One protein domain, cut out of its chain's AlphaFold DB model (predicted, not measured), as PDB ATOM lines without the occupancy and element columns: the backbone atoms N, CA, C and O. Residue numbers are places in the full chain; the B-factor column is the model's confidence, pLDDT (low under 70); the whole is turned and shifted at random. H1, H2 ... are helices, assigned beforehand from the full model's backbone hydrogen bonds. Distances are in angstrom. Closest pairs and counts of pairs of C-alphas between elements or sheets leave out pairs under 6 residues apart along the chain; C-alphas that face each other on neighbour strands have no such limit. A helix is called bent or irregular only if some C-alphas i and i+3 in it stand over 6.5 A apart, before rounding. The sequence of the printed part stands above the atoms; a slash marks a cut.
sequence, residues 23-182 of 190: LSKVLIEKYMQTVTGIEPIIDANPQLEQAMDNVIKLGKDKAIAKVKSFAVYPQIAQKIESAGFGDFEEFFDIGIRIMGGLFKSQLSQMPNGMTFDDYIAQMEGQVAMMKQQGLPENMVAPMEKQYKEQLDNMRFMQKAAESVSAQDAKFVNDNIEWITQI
ATOM      1  N   LEU A  23      -6.305 -10.420 -23.980       94.62
ATOM      2  CA  LEU A  23      -7.191 -11.558 -24.167       94.62
ATOM      3  C   LEU A  23      -6.741 -12.383 -25.374       94.62
ATOM      4  O   LEU A  23      -6.331 -11.876 -26.420       94.62
ATOM      5  N   SER A  24      -6.802 -13.696 -25.195       95.62
ATOM      6  CA  SER A  24      -6.448 -14.690 -26.199       95.62
ATOM      7  C   SER A  24      -7.291 -15.939 -25.983       95.62
ATOM      8  O   SER A  24      -7.844 -16.130 -24.897       95.62
ATOM      9  N   LYS A  25      -7.354 -16.818 -26.991       95.12
ATOM     10  CA  LYS A  25      -8.111 -18.072 -26.869       95.12
ATOM     11  C   LYS A  25      -7.626 -18.917 -25.695       95.12
ATOM     12  O   LYS A  25      -8.427 -19.287 -24.852       95.12
ATOM     13  N   VAL A  26      -6.308 -19.087 -25.578       94.94
ATOM     14  CA  VAL A  26      -5.672 -19.845 -24.489       94.94
ATOM     15  C   VAL A  26      -6.020 -19.266 -23.115       94.94
ATOM     16  O   VAL A  26      -6.307 -20.016 -22.190       94.94
ATOM     17  N   LEU A  27      -6.007 -17.935 -22.970       94.94
ATOM     18  CA  LEU A  27      -6.330 -17.290 -21.695       94.94
ATOM     19  C   LEU A  27      -7.803 -17.487 -21.314       94.94
ATOM     20  O   LEU A  27      -8.095 -17.781 -20.160       94.94
ATOM     21  N   ILE A  28      -8.714 -17.359 -22.281       94.81
ATOM     22  CA  ILE A  28     -10.152 -17.551 -22.063       94.81
ATOM     23  C   ILE A  28     -10.472 -19.020 -21.785       94.81
ATOM     24  O   ILE A  28     -11.189 -19.302 -20.840       94.81
ATOM     25  N   GLU A  29      -9.905 -19.966 -22.532       94.50
ATOM     26  CA  GLU A  29     -10.086 -21.404 -22.280       94.50
ATOM     27  C   GLU A  29      -9.611 -21.786 -20.878       94.50
ATOM     28  O   GLU A  29     -10.321 -22.466 -20.141       94.50
ATOM     29  N   LYS A  30      -8.435 -21.290 -20.478       94.88
ATOM     30  CA  LYS A  30      -7.901 -21.466 -19.125       94.88
ATOM     31  C   LYS A  30      -8.828 -20.860 -18.067       94.88
ATOM     32  O   LYS A  30      -9.060 -21.482 -17.029       94.88
ATOM     33  N   TYR A  31      -9.342 -19.656 -18.316       94.94
ATOM     34  CA  TYR A  31     -10.306 -18.993 -17.442       94.94
ATOM     35  C   TYR A  31     -11.575 -19.841 -17.287       94.94
ATOM     36  O   TYR A  31     -11.928 -20.174 -16.159       94.94
ATOM     37  N   MET A  32     -12.185 -20.283 -18.390       93.88
ATOM     38  CA  MET A  32     -13.402 -21.102 -18.377       93.88
ATOM     39  C   MET A  32     -13.189 -22.431 -17.649       93.88
ATOM     40  O   MET A  32     -13.945 -22.760 -16.748       93.88
ATOM     41  N   GLN A  33     -12.096 -23.145 -17.927       93.88
ATOM     42  CA  GLN A  33     -11.758 -24.380 -17.201       93.88
ATOM     43  C   GLN A  33     -11.614 -24.161 -15.689       93.88
ATOM     44  O   GLN A  33     -11.912 -25.048 -14.889       93.88
ATOM     45  N   THR A  34     -11.136 -22.984 -15.289       95.19
ATOM     46  CA  THR A  34     -10.982 -22.634 -13.875       95.19
ATOM     47  C   THR A  34     -12.326 -22.298 -13.241       95.19
ATOM     48  O   THR A  34     -12.556 -22.723 -12.112       95.19
ATOM     49  N   VAL A  35     -13.223 -21.618 -13.966       92.19
ATOM     50  CA  VAL A  35     -14.624 -21.410 -13.559       92.19
ATOM     51  C   VAL A  35     -15.313 -22.757 -13.318       92.19
ATOM     52  O   VAL A  35     -15.739 -23.005 -12.190       92.19
ATOM     53  N   THR A  36     -15.261 -23.681 -14.283       91.44
ATOM     54  CA  THR A  36     -15.798 -25.047 -14.135       91.44
ATOM     55  C   THR A  36     -15.162 -25.797 -12.957       91.44
ATOM     56  O   THR A  36     -15.789 -26.587 -12.255       91.44
ATOM     57  N   GLY A  37     -13.880 -25.545 -12.678       91.50
ATOM     58  CA  GLY A  37     -13.184 -26.121 -11.526       91.50
ATOM     59  C   GLY A  37     -13.615 -25.559 -10.162       91.50
ATOM     60  O   GLY A  37     -13.324 -26.193  -9.139       91.50
ATOM     61  N   ILE A  38     -14.257 -24.386 -10.141       91.44
ATOM     62  CA  ILE A  38     -14.772 -23.697  -8.951       91.44
ATOM     63  C   ILE A  38     -16.249 -24.039  -8.707       91.44
ATOM     64  O   ILE A  38     -16.643 -24.106  -7.544       91.44
ATOM     65  N   GLU A  39     -17.042 -24.311  -9.747       88.62
ATOM     66  CA  GLU A  39     -18.478 -24.643  -9.659       88.62
ATOM     67  C   GLU A  39     -18.836 -25.640  -8.545       88.62
ATOM     68  O   GLU A  39     -19.649 -25.281  -7.693       88.62
ATOM     69  N   PRO A  40     -18.167 -26.805  -8.390       91.25
ATOM     70  CA  PRO A  40     -18.509 -27.740  -7.315       91.25
ATOM     71  C   PRO A  40     -18.346 -27.159  -5.900       91.25
ATOM     72  O   PRO A  40     -18.982 -27.625  -4.955       91.25
ATOM     73  N   ILE A  41     -17.474 -26.158  -5.726       90.31
ATOM     74  CA  ILE A  41     -17.305 -25.442  -4.455       90.31
ATOM     75  C   ILE A  41     -18.514 -24.532  -4.213       90.31
ATOM     76  O   ILE A  41     -18.969 -24.424  -3.074       90.31
ATOM     77  N   ILE A  42     -19.031 -23.888  -5.261       86.12
ATOM     78  CA  ILE A  42     -20.215 -23.026  -5.191       86.12
ATOM     79  C   ILE A  42     -21.465 -23.878  -4.929       86.12
ATOM     80  O   ILE A  42     -22.176 -23.602  -3.965       86.12
ATOM     81  N   ASP A  43     -21.661 -24.963  -5.680       87.38
ATOM     82  CA  ASP A  43     -22.820 -25.864  -5.564       87.38
ATOM     83  C   ASP A  43     -22.926 -26.519  -4.184       87.38
ATOM     84  O   ASP A  43     -24.008 -26.667  -3.613       87.38
ATOM     85  N   ALA A  44     -21.783 -26.872  -3.588       89.44
ATOM     86  CA  ALA A  44     -21.729 -27.413  -2.232       89.44
ATOM     87  C   ALA A  44     -22.076 -26.375  -1.144       89.44
ATOM     88  O   ALA A  44     -22.175 -26.723   0.035       89.44
ATOM     89  N   ASN A  45     -22.233 -25.098  -1.510       85.25
ATOM     90  CA  ASN A  45     -22.453 -23.980  -0.602       85.25
ATOM     91  C   ASN A  45     -23.582 -23.068  -1.120       85.25
ATOM     92  O   ASN A  45     -23.324 -21.912  -1.451       85.25
ATOM     93  N   PRO A  46     -24.848 -23.523  -1.108       79.88
ATOM     94  CA  PRO A  46     -25.985 -22.813  -1.716       79.88
ATOM     95  C   PRO A  46     -26.226 -21.400  -1.155       79.88
ATOM     96  O   PRO A  46     -26.781 -20.532  -1.820       79.88
ATOM     97  N   GLN A  47     -25.746 -21.104   0.057       79.06
ATOM     98  CA  GLN A  47     -25.742 -19.740   0.605       79.06
ATOM     99  C   GLN A  47     -24.887 -18.737  -0.196       79.06
ATOM    100  O   GLN A  47     -25.013 -17.527   0.005       79.06
ATOM    101  N   LEU A  48     -23.987 -19.218  -1.057       78.25
ATOM    102  CA  LEU A  48     -23.150 -18.391  -1.917       78.25
ATOM    103  C   LEU A  48     -23.893 -17.919  -3.153       78.25
ATOM    104  O   LEU A  48     -23.599 -16.822  -3.602       78.25
ATOM    105  N   GLU A  49     -24.873 -18.670  -3.652       71.75
ATOM    106  CA  GLU A  49     -25.643 -18.315  -4.847       71.75
ATOM    107  C   GLU A  49     -26.310 -16.935  -4.674       71.75
ATOM    108  O   GLU A  49     -25.968 -15.972  -5.361       71.75
ATOM    109  N   GLN A  50     -27.103 -16.763  -3.607       69.69
ATOM    110  CA  GLN A  50     -27.696 -15.461  -3.255       69.69
ATOM    111  C   GLN A  50     -26.660 -14.382  -2.906       69.69
ATOM    112  O   GLN A  50     -26.905 -13.180  -3.067       69.69
ATOM    113  N   ALA A  51     -25.509 -14.777  -2.360       72.88
ATOM    114  CA  ALA A  51     -24.457 -13.824  -2.039       72.88
ATOM    115  C   ALA A  51     -23.777 -13.307  -3.316       72.88
ATOM    116  O   ALA A  51     -23.427 -12.129  -3.368       72.88
ATOM    117  N   MET A  52     -23.628 -14.161  -4.330       72.06
ATOM    118  CA  MET A  52     -22.945 -13.897  -5.593       72.06
ATOM    119  C   MET A  52     -23.779 -13.029  -6.537       72.06
ATOM    120  O   MET A  52     -23.221 -12.103  -7.130       72.06
ATOM    121  N   ASP A  53     -25.106 -13.188  -6.551       67.56
ATOM    122  CA  ASP A  53     -26.034 -12.300  -7.277       67.56
ATOM    123  C   ASP A  53     -25.860 -10.819  -6.912       67.56
ATOM    124  O   ASP A  53     -26.032  -9.907  -7.726       67.56
ATOM    125  N   ASN A  54     -25.493 -10.564  -5.657       66.56
ATOM    126  CA  ASN A  54     -25.279  -9.218  -5.152       66.56
ATOM    127  C   ASN A  54     -23.845  -8.724  -5.370       66.56
ATOM    128  O   ASN A  54     -23.630  -7.517  -5.356       66.56
ATOM    129  N   VAL A  55     -22.871  -9.616  -5.585       70.94
ATOM    130  CA  VAL A  55     -21.445  -9.270  -5.731       70.94
ATOM    131  C   VAL A  55     -21.175  -8.499  -7.013       70.94
ATOM    132  O   VAL A  55     -20.476  -7.486  -6.960       70.94
ATOM    133  N   ILE A  56     -21.756  -8.920  -8.139       61.38
ATOM    134  CA  ILE A  56     -21.550  -8.273  -9.448       61.38
ATOM    135  C   ILE A  56     -21.968  -6.789  -9.400       61.38
ATOM    136  O   ILE A  56     -21.351  -5.937 -10.034       61.38
ATOM    137  N   LYS A  57     -22.940  -6.448  -8.545       66.44
ATOM    138  CA  LYS A  57     -23.479  -5.088  -8.377       66.44
ATOM    139  C   LYS A  57     -22.593  -4.155  -7.544       66.44
ATOM    140  O   LYS A  57     -22.819  -2.946  -7.528       66.44
ATOM    141  N   LEU A  58     -21.597  -4.673  -6.819       71.12
ATOM    142  CA  LEU A  58     -20.827  -3.879  -5.851       71.12
ATOM    143  C   LEU A  58     -19.690  -3.058  -6.482       71.12
ATOM    144  O   LEU A  58     -19.113  -2.200  -5.807       71.12
ATOM    145  N   GLY A  59     -19.368  -3.293  -7.756       72.62
ATOM    146  CA  GLY A  59     -18.140  -2.791  -8.373       72.62
ATOM    147  C   GLY A  59     -16.927  -3.663  -8.028       72.62
ATOM    148  O   GLY A  59     -16.940  -4.375  -7.026       72.62
ATOM    149  N   LYS A  60     -15.868  -3.593  -8.848       79.81
ATOM    150  CA  LYS A  60     -14.708  -4.508  -8.813       79.81
ATOM    151  C   LYS A  60     -14.127  -4.722  -7.407       79.81
ATOM    152  O   LYS A  60     -14.139  -5.844  -6.912       79.81
ATOM    153  N   ASP A  61     -13.691  -3.663  -6.732       84.38
ATOM    154  CA  ASP A  61     -12.983  -3.793  -5.446       84.38
ATOM    155  C   ASP A  61     -13.862  -4.385  -4.339       84.38
ATOM    156  O   ASP A  61     -13.435  -5.238  -3.561       84.38
ATOM    157  N   LYS A  62     -15.124  -3.952  -4.275       85.12
ATOM    158  CA  LYS A  62     -16.076  -4.469  -3.288       85.12
ATOM    159  C   LYS A  62     -16.513  -5.890  -3.624       85.12
ATOM    160  O   LYS A  62     -16.742  -6.671  -2.704       85.12
ATOM    161  N   ALA A  63     -16.615  -6.224  -4.910       84.62
ATOM    162  CA  ALA A  63     -16.903  -7.573  -5.366       84.62
ATOM    163  C   ALA A  63     -15.790  -8.533  -4.932       84.62
ATOM    164  O   ALA A  63     -16.065  -9.526  -4.261       84.62
ATOM    165  N   ILE A  64     -14.532  -8.169  -5.201       88.88
ATOM    166  CA  ILE A  64     -13.350  -8.912  -4.756       88.88
ATOM    167  C   ILE A  64     -13.355  -9.071  -3.235       88.88
ATOM    168  O   ILE A  64     -13.300 -10.193  -2.735       88.88
ATOM    169  N   ALA A  65     -13.487  -7.974  -2.483       90.12
ATOM    170  CA  ALA A  65     -13.494  -8.026  -1.022       90.12
ATOM    171  C   ALA A  65     -14.615  -8.926  -0.475       90.12
ATOM    172  O   ALA A  65     -14.414  -9.663   0.492       90.12
ATOM    173  N   LYS A  66     -15.793  -8.897  -1.107       88.69
ATOM    174  CA  LYS A  66     -16.924  -9.739  -0.721       88.69
ATOM    175  C   LYS A  66     -16.641 -11.214  -0.991       88.69
ATOM    176  O   LYS A  66     -16.860 -12.013  -0.083       88.69
ATOM    177  N   VAL A  67     -16.106 -11.573  -2.157       89.25
ATOM    178  CA  VAL A  67     -15.729 -12.965  -2.456       89.25
ATOM    179  C   VAL A  67     -14.654 -13.459  -1.489       89.25
ATOM    180  O   VAL A  67     -14.796 -14.534  -0.910       89.25
ATOM    181  N   LYS A  68     -13.643 -12.630  -1.204       92.25
ATOM    182  CA  LYS A  68     -12.587 -12.933  -0.224       92.25
ATOM    183  C   LYS A  68     -13.099 -13.144   1.201       92.25
ATOM    184  O   LYS A  68     -12.440 -13.811   1.993       92.25
ATOM    185  N   SER A  69     -14.267 -12.594   1.539       92.44
ATOM    186  CA  SER A  69     -14.882 -12.765   2.862       92.44
ATOM    187  C   SER A  69     -15.576 -14.117   3.058       92.44
ATOM    188  O   SER A  69     -15.955 -14.449   4.182       92.44
ATOM    189  N   PHE A  70     -15.779 -14.897   1.993       90.56
ATOM    190  CA  PHE A  70     -16.449 -16.187   2.098       90.56
ATOM    191  C   PHE A  70     -15.556 -17.233   2.760       90.56
ATOM    192  O   PHE A  70     -14.370 -17.342   2.463       90.56
ATOM    193  N   ALA A  71     -16.148 -18.075   3.612       92.50
ATOM    194  CA  ALA A  71     -15.421 -19.149   4.291       92.50
ATOM    195  C   ALA A  71     -14.770 -20.143   3.311       92.50
ATOM    196  O   ALA A  71     -13.737 -20.731   3.619       92.50
ATOM    197  N   VAL A  72     -15.353 -20.305   2.120       93.44
ATOM    198  CA  VAL A  72     -14.829 -21.176   1.057       93.44
ATOM    199  C   VAL A  72     -13.733 -20.527   0.216       93.44
ATOM    200  O   VAL A  72     -13.107 -21.217  -0.585       93.44
ATOM    201  N   TYR A  73     -13.480 -19.224   0.382       94.38
ATOM    202  CA  TYR A  73     -12.521 -18.489  -0.439       94.38
ATOM    203  C   TYR A  73     -11.137 -19.155  -0.521       94.38
ATOM    204  O   TYR A  73     -10.607 -19.212  -1.627       94.38
ATOM    205  N   PRO A  74     -10.558 -19.737   0.552       96.00
ATOM    206  CA  PRO A  74      -9.283 -20.445   0.439       96.00
ATOM    207  C   PRO A  74      -9.284 -21.573  -0.607       96.00
ATOM    208  O   PRO A  74      -8.275 -21.787  -1.269       96.00
ATOM    209  N   GLN A  75     -10.411 -22.266  -0.800       95.44
ATOM    210  CA  GLN A  75     -10.540 -23.321  -1.813       95.44
ATOM    211  C   GLN A  75     -10.632 -22.730  -3.227       95.44
ATOM    212  O   GLN A  75     -10.024 -23.255  -4.156       95.44
ATOM    213  N   ILE A  76     -11.347 -21.611  -3.377       93.94
ATOM    214  CA  ILE A  76     -11.444 -20.862  -4.639       93.94
ATOM    215  C   ILE A  76     -10.062 -20.325  -5.037       93.94
ATOM    216  O   ILE A  76      -9.606 -20.554  -6.154       93.94
ATOM    217  N   ALA A  77      -9.366 -19.671  -4.103       95.62
ATOM    218  CA  ALA A  77      -8.017 -19.151  -4.304       95.62
ATOM    219  C   ALA A  77      -7.045 -20.266  -4.709       95.62
ATOM    220  O   ALA A  77      -6.326 -20.123  -5.693       95.62
ATOM    221  N   GLN A  78      -7.101 -21.422  -4.037       95.62
ATOM    222  CA  GLN A  78      -6.272 -22.573  -4.388       95.62
ATOM    223  C   GLN A  78      -6.523 -23.069  -5.822       95.62
ATOM    224  O   GLN A  78      -5.570 -23.439  -6.511       95.62
ATOM    225  N   LYS A  79      -7.780 -23.103  -6.292       95.25
ATOM    226  CA  LYS A  79      -8.109 -23.492  -7.678       95.25
ATOM    227  C   LYS A  79      -7.509 -22.525  -8.695       95.25
ATOM    228  O   LYS A  79      -6.923 -22.971  -9.678       95.25
ATOM    229  N   ILE A  80      -7.610 -21.229  -8.421       95.00
ATOM    230  CA  ILE A  80      -7.078 -20.155  -9.265       95.00
ATOM    231  C   ILE A  80      -5.546 -20.211  -9.322       95.00
ATOM    232  O   ILE A  80      -4.966 -20.225 -10.409       95.00
ATOM    233  N   GLU A  81      -4.888 -20.343  -8.172       94.81
ATOM    234  CA  GLU A  81      -3.431 -20.497  -8.090       94.81
ATOM    235  C   GLU A  81      -2.958 -21.776  -8.798       94.81
ATOM    236  O   GLU A  81      -1.974 -21.755  -9.533       94.81
ATOM    237  N   SER A  82      -3.683 -22.891  -8.645       95.00
ATOM    238  CA  SER A  82      -3.337 -24.171  -9.288       95.00
ATOM    239  C   SER A  82      -3.505 -24.138 -10.807       95.00
ATOM    240  O   SER A  82      -2.784 -24.835 -11.518       95.00
ATOM    241  N   ALA A  83      -4.429 -23.321 -11.318       93.62
ATOM    242  CA  ALA A  83      -4.522 -23.031 -12.743       93.62
ATOM    243  C   ALA A  83      -3.356 -22.145 -13.219       93.62
ATOM    244  O   ALA A  83      -3.111 -22.039 -14.415       93.62
ATOM    245  N   GLY A  84      -2.589 -21.537 -12.313       92.75
ATOM    246  CA  GLY A  84      -1.438 -20.697 -12.624       92.75
ATOM    247  C   GLY A  84      -1.824 -19.263 -12.968       92.75
ATOM    248  O   GLY A  84      -1.211 -18.677 -13.860       92.75
ATOM    249  N   PHE A  85      -2.896 -18.740 -12.373       93.19
ATOM    250  CA  PHE A  85      -3.110 -17.292 -12.268       93.19
ATOM    251  C   PHE A  85      -2.311 -16.753 -11.076       93.19
ATOM    252  O   PHE A  85      -2.029 -17.507 -10.143       93.19
ATOM    253  N   GLY A  86      -1.925 -15.478 -11.110       89.94
ATOM    254  CA  GLY A  86      -1.165 -14.850 -10.032       89.94
ATOM    255  C   GLY A  86      -1.973 -14.722  -8.746       89.94
ATOM    256  O   GLY A  86      -1.491 -15.102  -7.681       89.94
ATOM    257  N   ASP A  87      -3.206 -14.224  -8.846       91.38
ATOM    258  CA  ASP A  87      -4.138 -14.099  -7.727       91.38
ATOM    259  C   ASP A  87      -5.610 -14.061  -8.187       91.38
ATOM    260  O   ASP A  87      -5.942 -14.176  -9.373       91.38
ATOM    261  N   PHE A  88      -6.520 -13.942  -7.215       92.19
ATOM    262  CA  PHE A  88      -7.951 -13.813  -7.481       92.19
ATOM    263  C   PHE A  88      -8.280 -12.525  -8.244       92.19
ATOM    264  O   PHE A  88      -9.213 -12.516  -9.038       92.19
ATOM    265  N   GLU A  89      -7.551 -11.437  -8.008       92.50
ATOM    266  CA  GLU A  89      -7.769 -10.151  -8.662       92.50
ATOM    267  C   GLU A  89      -7.474 -10.201 -10.157       92.50
ATOM    268  O   GLU A  89      -8.282  -9.702 -10.939       92.50
ATOM    269  N   GLU A  90      -6.369 -10.829 -10.552       91.81
ATOM    270  CA  GLU A  90      -6.022 -11.097 -11.946       91.81
ATOM    271  C   GLU A  90      -7.090 -11.974 -12.606       91.81
ATOM    272  O   GLU A  90      -7.598 -11.645 -13.679       91.81
ATOM    273  N   PHE A  91      -7.486 -13.063 -11.941       93.75
ATOM    274  CA  PHE A  91      -8.543 -13.944 -12.433       93.75
ATOM    275  C   PHE A  91      -9.874 -13.199 -12.619       93.75
ATOM    276  O   PHE A  91     -10.504 -13.288 -13.673       93.75
ATOM    277  N   PHE A  92     -10.289 -12.420 -11.619       91.19
ATOM    278  CA  PHE A  92     -11.524 -11.640 -11.654       91.19
ATOM    279  C   PHE A  92     -11.492 -10.578 -12.760       91.19
ATOM    280  O   PHE A  92     -12.492 -10.348 -13.441       91.19
ATOM    281  N   ASP A  93     -10.341  -9.941 -12.963       90.69
ATOM    282  CA  ASP A  93     -10.147  -8.937 -14.001       90.69
ATOM    283  C   ASP A  93     -10.312  -9.512 -15.413       90.69
ATOM    284  O   ASP A  93     -10.990  -8.906 -16.243       90.69
ATOM    285  N   ILE A  94      -9.808 -10.724 -15.666       92.88
ATOM    286  CA  ILE A  94     -10.032 -11.431 -16.936       92.88
ATOM    287  C   ILE A  94     -11.532 -11.604 -17.203       92.88
ATOM    288  O   ILE A  94     -11.995 -11.298 -18.304       92.88
ATOM    289  N   GLY A  95     -12.308 -12.014 -16.196       91.19
ATOM    290  CA  GLY A  95     -13.764 -12.128 -16.306       91.19
ATOM    291  C   GLY A  95     -14.435 -10.801 -16.673       91.19
ATOM    292  O   GLY A  95     -15.246 -10.744 -17.600       91.19
ATOM    293  N   ILE A  96     -14.048  -9.708 -16.008       89.00
ATOM    294  CA  ILE A  96     -14.546  -8.356 -16.313       89.00
ATOM    295  C   ILE A  96     -14.197  -7.934 -17.743       89.00
ATOM    296  O   ILE A  96     -15.040  -7.349 -18.423       89.00
ATOM    297  N   ARG A  97     -12.994  -8.250 -18.232       92.25
ATOM    298  CA  ARG A  97     -12.554  -7.913 -19.596       92.25
ATOM    299  C   ARG A  97     -13.321  -8.689 -20.662       92.25
ATOM    300  O   ARG A  97     -13.713  -8.096 -21.667       92.25
ATOM    301  N   ILE A  98     -13.582  -9.979 -20.434       92.56
ATOM    302  CA  ILE A  98     -14.408 -10.808 -21.327       92.56
ATOM    303  C   ILE A  98     -15.831 -10.238 -21.388       92.56
ATOM    304  O   ILE A  98     -16.315  -9.899 -22.469       92.56
ATOM    305  N   MET A  99     -16.476 -10.059 -20.229       88.81
ATOM    306  CA  MET A  99     -17.845  -9.537 -20.140       88.81
ATOM    307  C   MET A  99     -17.967  -8.117 -20.706       88.81
ATOM    308  O   MET A  99     -18.891  -7.822 -21.464       88.81
ATOM    309  N   GLY A 100     -17.021  -7.238 -20.378       89.50
ATOM    310  CA  GLY A 100     -16.973  -5.873 -20.890       89.50
ATOM    311  C   GLY A 100     -16.772  -5.832 -22.404       89.50
ATOM    312  O   GLY A 100     -17.401  -5.021 -23.079       89.50
ATOM    313  N   GLY A 101     -15.949  -6.726 -22.964       91.69
ATOM    314  CA  GLY A 101     -15.743  -6.833 -24.407       91.69
ATOM    315  C   GLY A 101     -16.999  -7.304 -25.139       91.69
ATOM    316  O   GLY A 101     -17.359  -6.725 -26.167       91.69
ATOM    317  N   LEU A 102     -17.702  -8.297 -24.582       89.81
ATOM    318  CA  LEU A 102     -18.974  -8.784 -25.122       89.81
ATOM    319  C   LEU A 102     -20.025  -7.676 -25.097       89.81
ATOM    320  O   LEU A 102     -20.651  -7.393 -26.118       89.81
ATOM    321  N   PHE A 103     -20.151  -6.986 -23.964       86.50
ATOM    322  CA  PHE A 103     -21.085  -5.877 -23.818       86.50
ATOM    323  C   PHE A 103     -20.765  -4.726 -24.775       86.50
ATOM    324  O   PHE A 103     -21.659  -4.190 -25.423       86.50
ATOM    325  N   LYS A 104     -19.485  -4.378 -24.946       87.25
ATOM    326  CA  LYS A 104     -19.043  -3.358 -25.906       87.25
ATOM    327  C   LYS A 104     -19.408  -3.720 -27.346       87.25
ATOM    328  O   LYS A 104     -19.859  -2.850 -28.092       87.25
ATOM    329  N   SER A 105     -19.243  -4.986 -27.732       85.56
ATOM    330  CA  SER A 105     -19.669  -5.463 -29.052       85.56
ATOM    331  C   SER A 105     -21.191  -5.386 -29.198       85.56
ATOM    332  O   SER A 105     -21.678  -4.851 -30.192       85.56
ATOM    333  N   GLN A 106     -21.951  -5.785 -28.175       82.56
ATOM    334  CA  GLN A 106     -23.413  -5.684 -28.178       82.56
ATOM    335  C   GLN A 106     -23.905  -4.231 -28.293       82.56
ATOM    336  O   GLN A 106     -24.800  -3.952 -29.088       82.56
ATOM    337  N   LEU A 107     -23.294  -3.289 -27.563       78.31
ATOM    338  CA  LEU A 107     -23.606  -1.859 -27.670       78.31
ATOM    339  C   LEU A 107     -23.376  -1.331 -29.088       78.31
ATOM    340  O   LEU A 107     -24.189  -0.568 -29.600       78.31
ATOM    341  N   SER A 108     -22.298  -1.763 -29.749       76.81
ATOM    342  CA  SER A 108     -22.007  -1.353 -31.130       76.81
ATOM    343  C   SER A 108     -23.036  -1.855 -32.152       76.81
ATOM    344  O   SER A 108     -23.131  -1.311 -33.249       76.81
ATOM    345  N   GLN A 109     -23.821  -2.870 -31.780       75.31
ATOM    346  CA  GLN A 109     -24.869  -3.475 -32.601       75.31
ATOM    347  C   GLN A 109     -26.276  -2.966 -32.246       75.31
ATOM    348  O   GLN A 109     -27.252  -3.416 -32.848       75.31
ATOM    349  N   MET A 110     -26.415  -2.037 -31.287       72.88
ATOM    350  CA  MET A 110     -27.723  -1.491 -30.933       72.88
ATOM    351  C   MET A 110     -28.362  -0.777 -32.140       72.88
ATOM    352  O   MET A 110     -27.732   0.080 -32.772       72.88
ATOM    353  N   PRO A 111     -29.616  -1.118 -32.491       63.88
ATOM    354  CA  PRO A 111     -30.279  -0.539 -33.647       63.88
ATOM    355  C   PRO A 111     -30.500   0.970 -33.476       63.88
ATOM    356  O   PRO A 111     -30.676   1.485 -32.375       63.88
ATOM    357  N   ASN A 112     -30.547   1.678 -34.608       65.69
ATOM    358  CA  ASN A 112     -30.888   3.102 -34.715       65.69
ATOM    359  C   ASN A 112     -29.895   4.093 -34.082       65.69
ATOM    360  O   ASN A 112     -30.248   5.256 -33.904       65.69
ATOM    361  N   GLY A 113     -28.667   3.671 -33.765       65.38
ATOM    362  CA  GLY A 113     -27.660   4.564 -33.179       65.38
ATOM    363  C   GLY A 113     -28.043   5.078 -31.789       65.38
ATOM    364  O   GLY A 113     -27.511   6.095 -31.349       65.38
ATOM    365  N   MET A 114     -28.977   4.390 -31.125       73.69
ATOM    366  CA  MET A 114     -29.363   4.676 -29.754       73.69
ATOM    367  C   MET A 114     -28.145   4.478 -28.859       73.69
ATOM    368  O   MET A 114     -27.517   3.417 -28.874       73.69
ATOM    369  N   THR A 115     -27.795   5.509 -28.100       77.19
ATOM    370  CA  THR A 115     -26.737   5.393 -27.108       77.19
ATOM    371  C   THR A 115     -27.255   4.650 -25.884       77.19
ATOM    372  O   THR A 115     -28.455   4.522 -25.637       77.19
ATOM    373  N   PHE A 116     -26.324   4.169 -25.076       75.31
ATOM    374  CA  PHE A 116     -26.656   3.562 -23.800       75.31
ATOM    375  C   PHE A 116     -27.399   4.537 -22.860       75.31
ATOM    376  O   PHE A 116     -28.346   4.142 -22.179       75.31
ATOM    377  N   ASP A 117     -27.026   5.820 -22.880       78.75
ATOM    378  CA  ASP A 117     -27.698   6.864 -22.102       78.75
ATOM    379  C   ASP A 117     -29.137   7.104 -22.587       78.75
ATOM    380  O   ASP A 117     -30.033   7.301 -21.764       78.75
ATOM    381  N   ASP A 118     -29.388   7.008 -23.896       83.50
ATOM    382  CA  ASP A 118     -30.743   7.106 -24.455       83.50
ATOM    383  C   ASP A 118     -31.638   5.966 -23.954       83.50
ATOM    384  O   ASP A 118     -32.804   6.181 -23.615       83.50
ATOM    385  N   TYR A 119     -31.085   4.754 -23.855       78.81
ATOM    386  CA  TYR A 119     -31.809   3.601 -23.328       78.81
ATOM    387  C   TYR A 119     -32.141   3.767 -21.836       78.81
ATOM    388  O   TYR A 119     -33.267   3.486 -21.414       78.81
ATOM    389  N   ILE A 120     -31.201   4.290 -21.038       79.50
ATOM    390  CA  ILE A 120     -31.458   4.638 -19.632       79.50
ATOM    391  C   ILE A 120     -32.581   5.674 -19.530       79.50
ATOM    392  O   ILE A 120     -33.550   5.459 -18.797       79.50
ATOM    393  N   ALA A 121     -32.479   6.767 -20.289       83.38
ATOM    394  CA  ALA A 121     -33.464   7.843 -20.274       83.38
ATOM    395  C   ALA A 121     -34.863   7.343 -20.673       83.38
ATOM    396  O   ALA A 121     -35.869   7.757 -20.091       83.38
ATOM    397  N   GLN A 122     -34.941   6.409 -21.626       85.00
ATOM    398  CA  GLN A 122     -36.199   5.788 -22.026       85.00
ATOM    399  C   GLN A 122     -36.836   4.982 -20.884       85.00
ATOM    400  O   GLN A 122     -38.046   5.096 -20.668       85.00
ATOM    401  N   MET A 123     -36.056   4.188 -20.144       81.75
ATOM    402  CA  MET A 123     -36.570   3.408 -19.010       81.75
ATOM    403  C   MET A 123     -37.039   4.304 -17.857       81.75
ATOM    404  O   MET A 123     -38.135   4.108 -17.331       81.75
ATOM    405  N   GLU A 124     -36.261   5.331 -17.504       83.00
ATOM    406  CA  GLU A 124     -36.651   6.310 -16.480       83.00
ATOM    407  C   GLU A 124     -37.946   7.049 -16.874       83.00
ATOM    408  O   GLU A 124     -38.846   7.235 -16.049       83.00
ATOM    409  N   GLY A 125     -38.089   7.391 -18.160       85.88
ATOM    410  CA  GLY A 125     -39.296   8.010 -18.709       85.88
ATOM    411  C   GLY A 125     -40.548   7.130 -18.616       85.88
ATOM    412  O   GLY A 125     -41.633   7.643 -18.336       85.88
ATOM    413  N   GLN A 126     -40.422   5.809 -18.789       85.31
ATOM    414  CA  GLN A 126     -41.553   4.881 -18.652       85.31
ATOM    415  C   GLN A 126     -42.088   4.846 -17.216       85.31
ATOM    416  O   GLN A 126     -43.301   4.932 -17.014       85.31
ATOM    417  N   VAL A 127     -41.204   4.806 -16.215       82.94
ATOM    418  CA  VAL A 127     -41.602   4.837 -14.796       82.94
ATOM    419  C   VAL A 127     -42.297   6.152 -14.452       82.94
ATOM    420  O   VAL A 127     -43.349   6.151 -13.806       82.94
ATOM    421  N   ALA A 128     -41.751   7.279 -14.917       86.50
ATOM    422  CA  ALA A 128     -42.357   8.590 -14.707       86.50
ATOM    423  C   ALA A 128     -43.759   8.677 -15.332       86.50
ATOM    424  O   ALA A 128     -44.693   9.169 -14.695       86.50
ATOM    425  N   MET A 129     -43.931   8.140 -16.544       88.19
ATOM    426  CA  MET A 129     -45.225   8.102 -17.222       88.19
ATOM    427  C   MET A 129     -46.241   7.236 -16.465       88.19
ATOM    428  O   MET A 129     -47.391   7.643 -16.322       88.19
ATOM    429  N   MET A 130     -45.832   6.084 -15.928       86.44
ATOM    430  CA  MET A 130     -46.718   5.227 -15.132       86.44
ATOM    431  C   MET A 130     -47.222   5.937 -13.869       86.44
ATOM    432  O   MET A 130     -48.419   5.910 -13.575       86.44
ATOM    433  N   LYS A 131     -46.327   6.640 -13.161       85.88
ATOM    434  CA  LYS A 131     -46.692   7.479 -12.008       85.88
ATOM    435  C   LYS A 131     -47.665   8.587 -12.410       85.88
ATOM    436  O   LYS A 131     -48.654   8.824 -11.722       85.88
ATOM    437  N   GLN A 132     -47.427   9.230 -13.553       90.44
ATOM    438  CA  GLN A 132     -48.284  10.298 -14.066       90.44
ATOM    439  C   GLN A 132     -49.676   9.802 -14.491       90.44
ATOM    440  O   GLN A 132     -50.655  10.530 -14.339       90.44
ATOM    441  N   GLN A 133     -49.786   8.566 -14.985       91.56
ATOM    442  CA  GLN A 133     -51.062   7.931 -15.334       91.56
ATOM    443  C   GLN A 133     -51.879   7.487 -14.107       91.56
ATOM    444  O   GLN A 133     -52.974   6.949 -14.264       91.56
ATOM    445  N   GLY A 134     -51.382   7.723 -12.886       88.38
ATOM    446  CA  GLY A 134     -52.097   7.399 -11.653       88.38
ATOM    447  C   GLY A 134     -52.196   5.899 -11.390       88.38
ATOM    448  O   GLY A 134     -53.128   5.459 -10.715       88.38
ATOM    449  N   LEU A 135     -51.264   5.108 -11.935       90.06
ATOM    450  CA  LEU A 135     -51.185   3.686 -11.624       90.06
ATOM    451  C   LEU A 135     -50.967   3.488 -10.113       90.06
ATOM    452  O   LEU A 135     -50.218   4.251  -9.497       90.06
ATOM    453  N   PRO A 136     -51.599   2.471  -9.502       90.88
ATOM    454  CA  PRO A 136     -51.449   2.201  -8.079       90.88
ATOM    455  C   PRO A 136     -49.987   1.970  -7.671       90.88
ATOM    456  O   PRO A 136     -49.254   1.239  -8.338       90.88
ATOM    457  N   GLU A 137     -49.577   2.527  -6.530       88.44
ATOM    458  CA  GLU A 137     -48.196   2.431  -6.028       88.44
ATOM    459  C   GLU A 137     -47.732   0.977  -5.844       88.44
ATOM    460  O   GLU A 137     -46.584   0.642  -6.113       88.44
ATOM    461  N   ASN A 138     -48.638   0.072  -5.464       90.94
ATOM    462  CA  ASN A 138     -48.335  -1.356  -5.332       90.94
ATOM    463  C   ASN A 138     -48.052  -2.053  -6.676       90.94
ATOM    464  O   ASN A 138     -47.515  -3.157  -6.674       90.94
ATOM    465  N   MET A 139     -48.408  -1.432  -7.804       85.00
ATOM    466  CA  MET A 139     -48.013  -1.876  -9.142       85.00
ATOM    467  C   MET A 139     -46.724  -1.184  -9.597       85.00
ATOM    468  O   MET A 139     -45.862  -1.832 -10.182       85.00
ATOM    469  N   VAL A 140     -46.567   0.112  -9.307       86.75
ATOM    470  CA  VAL A 140     -45.423   0.913  -9.771       86.75
ATOM    471  C   VAL A 140     -44.141   0.618  -8.990       86.75
ATOM    472  O   VAL A 140     -43.086   0.473  -9.602       86.75
ATOM    473  N   ALA A 141     -44.207   0.480  -7.664       88.12
ATOM    474  CA  ALA A 141     -43.022   0.333  -6.819       88.12
ATOM    475  C   ALA A 141     -42.181  -0.928  -7.123       88.12
ATOM    476  O   ALA A 141     -40.953  -0.814  -7.179       88.12
ATOM    477  N   PRO A 142     -42.765  -2.122  -7.372       84.88
ATOM    478  CA  PRO A 142     -41.985  -3.286  -7.799       84.88
ATOM    479  C   PRO A 142     -41.298  -3.075  -9.153       84.88
ATOM    480  O   PRO A 142     -40.131  -3.436  -9.303       84.88
ATOM    481  N   MET A 143     -41.992  -2.452 -10.113       83.12
ATOM    482  CA  MET A 143     -41.431  -2.146 -11.432       83.12
ATOM    483  C   MET A 143     -40.287  -1.136 -11.320       83.12
ATOM    484  O   MET A 143     -39.215  -1.362 -11.866       83.12
ATOM    485  N   GLU A 144     -40.465  -0.059 -10.554       84.50
ATOM    486  CA  GLU A 144     -39.419   0.938 -10.305       84.50
ATOM    487  C   GLU A 144     -38.179   0.317  -9.656       84.50
ATOM    488  O   GLU A 144     -37.055   0.602 -10.073       84.50
ATOM    489  N   LYS A 145     -38.370  -0.569  -8.673       85.12
ATOM    490  CA  LYS A 145     -37.265  -1.307  -8.061       85.12
ATOM    491  C   LYS A 145     -36.529  -2.161  -9.096       85.12
ATOM    492  O   LYS A 145     -35.306  -2.089  -9.171       85.12
ATOM    493  N   GLN A 146     -37.258  -2.927  -9.907       81.62
ATOM    494  CA  GLN A 146     -36.668  -3.769 -10.947       81.62
ATOM    495  C   GLN A 146     -35.905  -2.939 -11.988       81.62
ATOM    496  O   GLN A 146     -34.772  -3.278 -12.327       81.62
ATOM    497  N   TYR A 147     -36.477  -1.824 -12.448       82.88
ATOM    498  CA  TYR A 147     -35.807  -0.920 -13.380       82.88
ATOM    499  C   TYR A 147     -34.553  -0.310 -12.774       82.88
ATOM    500  O   TYR A 147     -33.528  -0.244 -13.441       82.88
ATOM    501  N   LYS A 148     -34.595   0.093 -11.501       81.88
ATOM    502  CA  LYS A 148     -33.414   0.609 -10.808       81.88
ATOM    503  C   LYS A 148     -32.298  -0.433 -10.750       81.88
ATOM    504  O   LYS A 148     -31.156  -0.111 -11.053       81.88
ATOM    505  N   GLU A 149     -32.624  -1.677 -10.410       81.06
ATOM    506  CA  GLU A 149     -31.644  -2.767 -10.392       81.06
ATOM    507  C   GLU A 149     -31.074  -3.048 -11.788       81.06
ATOM    508  O   GLU A 149     -29.866  -3.237 -11.935       81.06
ATOM    509  N   GLN A 150     -31.916  -3.022 -12.823       78.06
ATOM    510  CA  GLN A 150     -31.478  -3.178 -14.208       78.06
ATOM    511  C   GLN A 150     -30.563  -2.026 -14.642       78.06
ATOM    512  O   GLN A 150     -29.515  -2.273 -15.229       78.06
ATOM    513  N   LEU A 151     -30.913  -0.781 -14.312       79.31
ATOM    514  CA  LEU A 151     -30.108   0.410 -14.583       79.31
ATOM    515  C   LEU A 151     -28.740   0.340 -13.905       79.31
ATOM    516  O   LEU A 151     -27.726   0.632 -14.538       79.31
ATOM    517  N   ASP A 152     -28.701  -0.065 -12.638       78.94
ATOM    518  CA  ASP A 152     -27.453  -0.200 -11.887       78.94
ATOM    519  C   ASP A 152     -26.556  -1.291 -12.509       78.94
ATOM    520  O   ASP A 152     -25.364  -1.055 -12.727       78.94
ATOM    521  N   ASN A 153     -27.134  -2.436 -12.899       76.44
ATOM    522  CA  ASN A 153     -26.424  -3.497 -13.624       76.44
ATOM    523  C   ASN A 153     -25.879  -3.003 -14.967       76.44
ATOM    524  O   ASN A 153     -24.715  -3.209 -15.301       76.44
ATOM    525  N   MET A 154     -26.720  -2.323 -15.739       77.38
ATOM    526  CA  MET A 154     -26.356  -1.798 -17.044       77.38
ATOM    527  C   MET A 154     -25.218  -0.774 -16.919       77.38
ATOM    528  O   MET A 154     -24.251  -0.843 -17.674       77.38
ATOM    529  N   ARG A 155     -25.280   0.153 -15.951       80.00
ATOM    530  CA  ARG A 155     -24.219   1.148 -15.705       80.00
ATOM    531  C   ARG A 155     -22.908   0.489 -15.280       80.00
ATOM    532  O   ARG A 155     -21.833   0.966 -15.642       80.00
ATOM    533  N   PHE A 156     -22.977  -0.594 -14.510       78.69
ATOM    534  CA  PHE A 156     -21.799  -1.395 -14.188       78.69
ATOM    535  C   PHE A 156     -21.180  -2.007 -15.454       78.69
ATOM    536  O   PHE A 156     -19.979  -1.851 -15.679       78.69
ATOM    537  N   MET A 157     -21.997  -2.613 -16.317       78.69
ATOM    538  CA  MET A 157     -21.542  -3.201 -17.582       78.69
ATOM    539  C   MET A 157     -20.987  -2.154 -18.555       78.69
ATOM    540  O   MET A 157     -19.977  -2.407 -19.210       78.69
ATOM    541  N   GLN A 158     -21.574  -0.954 -18.603       82.56
ATOM    542  CA  GLN A 158     -21.040   0.172 -19.371       82.56
ATOM    543  C   GLN A 158     -19.630   0.533 -18.900       82.56
ATOM    544  O   GLN A 158     -18.711   0.591 -19.713       82.56
ATOM    545  N   LYS A 159     -19.429   0.706 -17.588       82.88
ATOM    546  CA  LYS A 159     -18.100   0.997 -17.031       82.88
ATOM    547  C   LYS A 159     -17.098  -0.116 -17.327       82.88
ATOM    548  O   LYS A 159     -15.951   0.175 -17.662       82.88
ATOM    549  N   ALA A 160     -17.523  -1.376 -17.236       82.06
ATOM    550  CA  ALA A 160     -16.689  -2.507 -17.624       82.06
ATOM    551  C   ALA A 160     -16.279  -2.396 -19.104       82.06
ATOM    552  O   ALA A 160     -15.088  -2.415 -19.401       82.06
ATOM    553  N   ALA A 161     -17.226  -2.169 -20.020       85.56
ATOM    554  CA  ALA A 161     -16.966  -1.975 -21.451       85.56
ATOM    555  C   ALA A 161     -16.052  -0.774 -21.765       85.56
ATOM    556  O   ALA A 161     -15.208  -0.846 -22.666       85.56
ATOM    557  N   GLU A 162     -16.195   0.325 -21.026       85.81
ATOM    558  CA  GLU A 162     -15.331   1.506 -21.138       85.81
ATOM    559  C   GLU A 162     -13.900   1.211 -20.682       85.81
ATOM    560  O   GLU A 162     -12.955   1.715 -21.288       85.81
ATOM    561  N   SER A 163     -13.730   0.357 -19.668       85.00
ATOM    562  CA  SER A 163     -12.410  -0.049 -19.171       85.00
ATOM    563  C   SER A 163     -11.685  -1.063 -20.063       85.00
ATOM    564  O   SER A 163     -10.476  -1.233 -19.932       85.00
ATOM    565  N   VAL A 164     -12.390  -1.711 -21.001       90.06
ATOM    566  CA  VAL A 164     -11.784  -2.703 -21.899       90.06
ATOM    567  C   VAL A 164     -10.844  -2.036 -22.899       90.06
ATOM    568  O   VAL A 164     -11.245  -1.162 -23.682       90.06
ATOM    569  N   SER A 165      -9.601  -2.523 -22.920       91.50
ATOM    570  CA  SER A 165      -8.560  -2.090 -23.849       91.50
ATOM    571  C   SER A 165      -8.992  -2.246 -25.313       91.50
ATOM    572  O   SER A 165      -9.821  -3.085 -25.668       91.50
ATOM    573  N   ALA A 166      -8.409  -1.450 -26.214       91.31
ATOM    574  CA  ALA A 166      -8.706  -1.567 -27.645       91.31
ATOM    575  C   ALA A 166      -8.348  -2.956 -28.207       91.31
ATOM    576  O   ALA A 166      -9.037  -3.461 -29.094       91.31
ATOM    577  N   GLN A 167      -7.291  -3.581 -27.677       93.62
ATOM    578  CA  GLN A 167      -6.855  -4.912 -28.090       93.62
ATOM    579  C   GLN A 167      -7.851  -5.992 -27.658       93.62
ATOM    580  O   GLN A 167      -8.235  -6.817 -28.484       93.62
ATOM    581  N   ASP A 168      -8.313  -5.949 -26.410       94.44
ATOM    582  CA  ASP A 168      -9.306  -6.896 -25.895       94.44
ATOM    583  C   ASP A 168     -10.657  -6.715 -26.579       94.44
ATOM    584  O   ASP A 168     -11.277  -7.691 -26.991       94.44
ATOM    585  N   ALA A 169     -11.084  -5.464 -26.783       92.12
ATOM    586  CA  ALA A 169     -12.311  -5.156 -27.509       92.12
ATOM    587  C   ALA A 169     -12.272  -5.726 -28.933       92.12
ATOM    588  O   ALA A 169     -13.239  -6.343 -29.380       92.12
ATOM    589  N   LYS A 170     -11.141  -5.564 -29.633       92.62
ATOM    590  CA  LYS A 170     -10.952  -6.150 -30.961       92.62
ATOM    591  C   LYS A 170     -10.974  -7.677 -30.899       92.62
ATOM    592  O   LYS A 170     -11.676  -8.293 -31.692       92.62
ATOM    593  N   PHE A 171     -10.224  -8.275 -29.973       95.75
ATOM    594  CA  PHE A 171     -10.163  -9.726 -29.828       95.75
ATOM    595  C   PHE A 171     -11.557 -10.321 -29.599       95.75
ATOM    596  O   PHE A 171     -11.932 -11.268 -30.288       95.75
ATOM    597  N   VAL A 172     -12.331  -9.751 -28.671       94.88
ATOM    598  CA  VAL A 172     -13.683 -10.228 -28.366       94.88
ATOM    599  C   VAL A 172     -14.597 -10.072 -29.574       94.88
ATOM    600  O   VAL A 172     -15.276 -11.024 -29.936       94.88
ATOM    601  N   ASN A 173     -14.561  -8.924 -30.252       92.81
ATOM    602  CA  ASN A 173     -15.377  -8.703 -31.442       92.81
ATOM    603  C   ASN A 173     -15.047  -9.684 -32.582       92.81
ATOM    604  O   ASN A 173     -15.953 -10.210 -33.219       92.81
ATOM    605  N   ASP A 174     -13.763  -9.968 -32.815       95.25
ATOM    606  CA  ASP A 174     -13.316 -10.918 -33.843       95.25
ATOM    607  C   ASP A 174     -13.691 -12.380 -33.513       95.25
ATOM    608  O   ASP A 174     -13.681 -13.231 -34.402       95.25
ATOM    609  N   ASN A 175     -13.974 -12.697 -32.245       95.75
ATOM    610  CA  ASN A 175     -14.194 -14.066 -31.768       95.75
ATOM    611  C   ASN A 175     -15.534 -14.238 -31.029       95.75
ATOM    612  O   ASN A 175     -15.693 -15.204 -30.285       95.75
ATOM    613  N   ILE A 176     -16.492 -13.328 -31.218       91.81
ATOM    614  CA  ILE A 176     -17.712 -13.260 -30.401       91.81
ATOM    615  C   ILE A 176     -18.540 -14.549 -30.440       91.81
ATOM    616  O   ILE A 176     -19.011 -14.993 -29.397       91.81
ATOM    617  N   GLU A 177     -18.659 -15.187 -31.607       91.75
ATOM    618  CA  GLU A 177     -19.390 -16.452 -31.764       91.75
ATOM    619  C   GLU A 177     -18.740 -17.566 -30.940       91.75
ATOM    620  O   GLU A 177     -19.415 -18.271 -30.197       91.75
ATOM    621  N   TRP A 178     -17.411 -17.670 -31.007       95.06
ATOM    622  CA  TRP A 178     -16.647 -18.657 -30.250       95.06
ATOM    623  C   TRP A 178     -16.710 -18.400 -28.739       95.06
ATOM    624  O   TRP A 178     -16.904 -19.341 -27.973       95.06
ATOM    625  N   ILE A 179     -16.588 -17.139 -28.306       93.06
ATOM    626  CA  ILE A 179     -16.697 -16.764 -26.886       93.06
ATOM    627  C   ILE A 179     -18.105 -17.071 -26.366       93.06
ATOM    628  O   ILE A 179     -18.255 -17.662 -25.304       93.06
ATOM    629  N   THR A 180     -19.139 -16.722 -27.130       87.44
ATOM    630  CA  THR A 180     -20.529 -17.016 -26.758       87.44
ATOM    631  C   THR A 180     -20.765 -18.520 -26.678       87.44
ATOM    632  O   THR A 180     -21.409 -18.983 -25.746       87.44
ATOM    633  N   GLN A 181     -20.203 -19.296 -27.608       90.50
ATOM    634  CA  GLN A 181     -20.324 -20.748 -27.596       90.50
ATOM    635  C   GLN A 181     -19.672 -21.364 -26.355       90.50
ATOM    636  O   GLN A 181     -20.310 -22.172 -25.695       90.50
ATOM    637  N   ILE A 182     -18.431 -20.991 -26.023       88.56
ATOM    638  CA  ILE A 182     -17.734 -21.572 -24.863       88.56
ATOM    639  C   ILE A 182     -18.331 -21.108 -23.527       88.56
ATOM    640  O   ILE A 182     -18.206 -21.815 -22.536       88.56
TER     641      ILE A 182
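What this domain is: This is residues 23 to 182 of the 190 residues of an uncharacterized protein of Thalassotalea algicola (UniProt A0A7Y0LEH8). A long helix, H5, runs through the core, with H1, H4 and the short helical hairpin of H2 and H3 gathered round its first part, while H8 packs on its later part and H9 sits nearby. A long helical hairpin of H6 and H7 makes one end of the longest axis: H7 crosses H5 with its last part, and the turn, residues 132 to 138, sticks out. The printed part has 160 residues with nine named helices, H1 to H9 in order, and no named strand; the class is all helix. It is only just loose, close to compact, with a radius of gyration of the C-alphas of 18.6 A, and elongated, spanning 58 by 38 by 25 A.

Where its parts are: H1, residues 25 to 43, begins with C-alpha 25 at (-8.111, -18.072, -26.869) and measures 27.0 A; it has a kink of 27 degrees near residue 37 and is only just irregular, C-alphas 37 and 40 being 7.0 A apart. H2 is residues 47 to 58, H3 residues 60 to 68 and H4 residues 73 to 83. H5, residues 88 to 108, measures 30.2 A from C-alpha 88 at (-7.951, -13.813, -7.481). H6, residues 116 to 132, measures 24.7 A and H7, residues 137 to 163, 38.2 A. H8 is residues 166 to 174; H9, residues 176 to 182, ends with C-alpha 182 at (-17.734, -21.572, -24.863).

How they stand to each other: H5 is the hub, touching five helices. Residues 91 to 95 of H5 touch H1 at a steep tilt of 67 degrees, with Tyr 31 and Phe 91 closest, their C-alphas 7.3 A apart. H3 and H4 only just touch H5, each with 3 pairs of C-alphas within 8 A; the closest are Ile 64 and Glu 89, 6.9 A, and Ala 77 and Phe 88, 6.2 A. Residues 96 to 104 of H5 touch H7, about perpendicular at 75 degrees, with C-alphas 100 and 161 closest at 3.9 A. H8 touches H5, its closest C-alphas being those of Ala 169 and Gly 101, 4.9 A apart. H6 and H7 form a hairpin at a shallow tilt of 9 degrees, opposite ways; C-alphas 127 and 144 are closest, 6.3 A apart. H9 touches no helix but is near H1, H5 and H8. Every O i to N i+4 pair is within hydrogen-bond range in H3, H4, H5, H6, H8 and H9; in H1 13 of 15 are, in H7 21 of 23, and in H2 3 of 8, beside 6 of 9 O i to N i+3 pairs.

The domain as a whole: The C-alphas farthest apart, those of Ser 82 and Gly 134, are 58.1 A apart. The printed part has no cut and no long link. Residues 109 to 114 also stand free. Mean pLDDT of the printed part is 86.4; residues 50, 53 to 54, 56 to 57 and 111 to 113 are under 70.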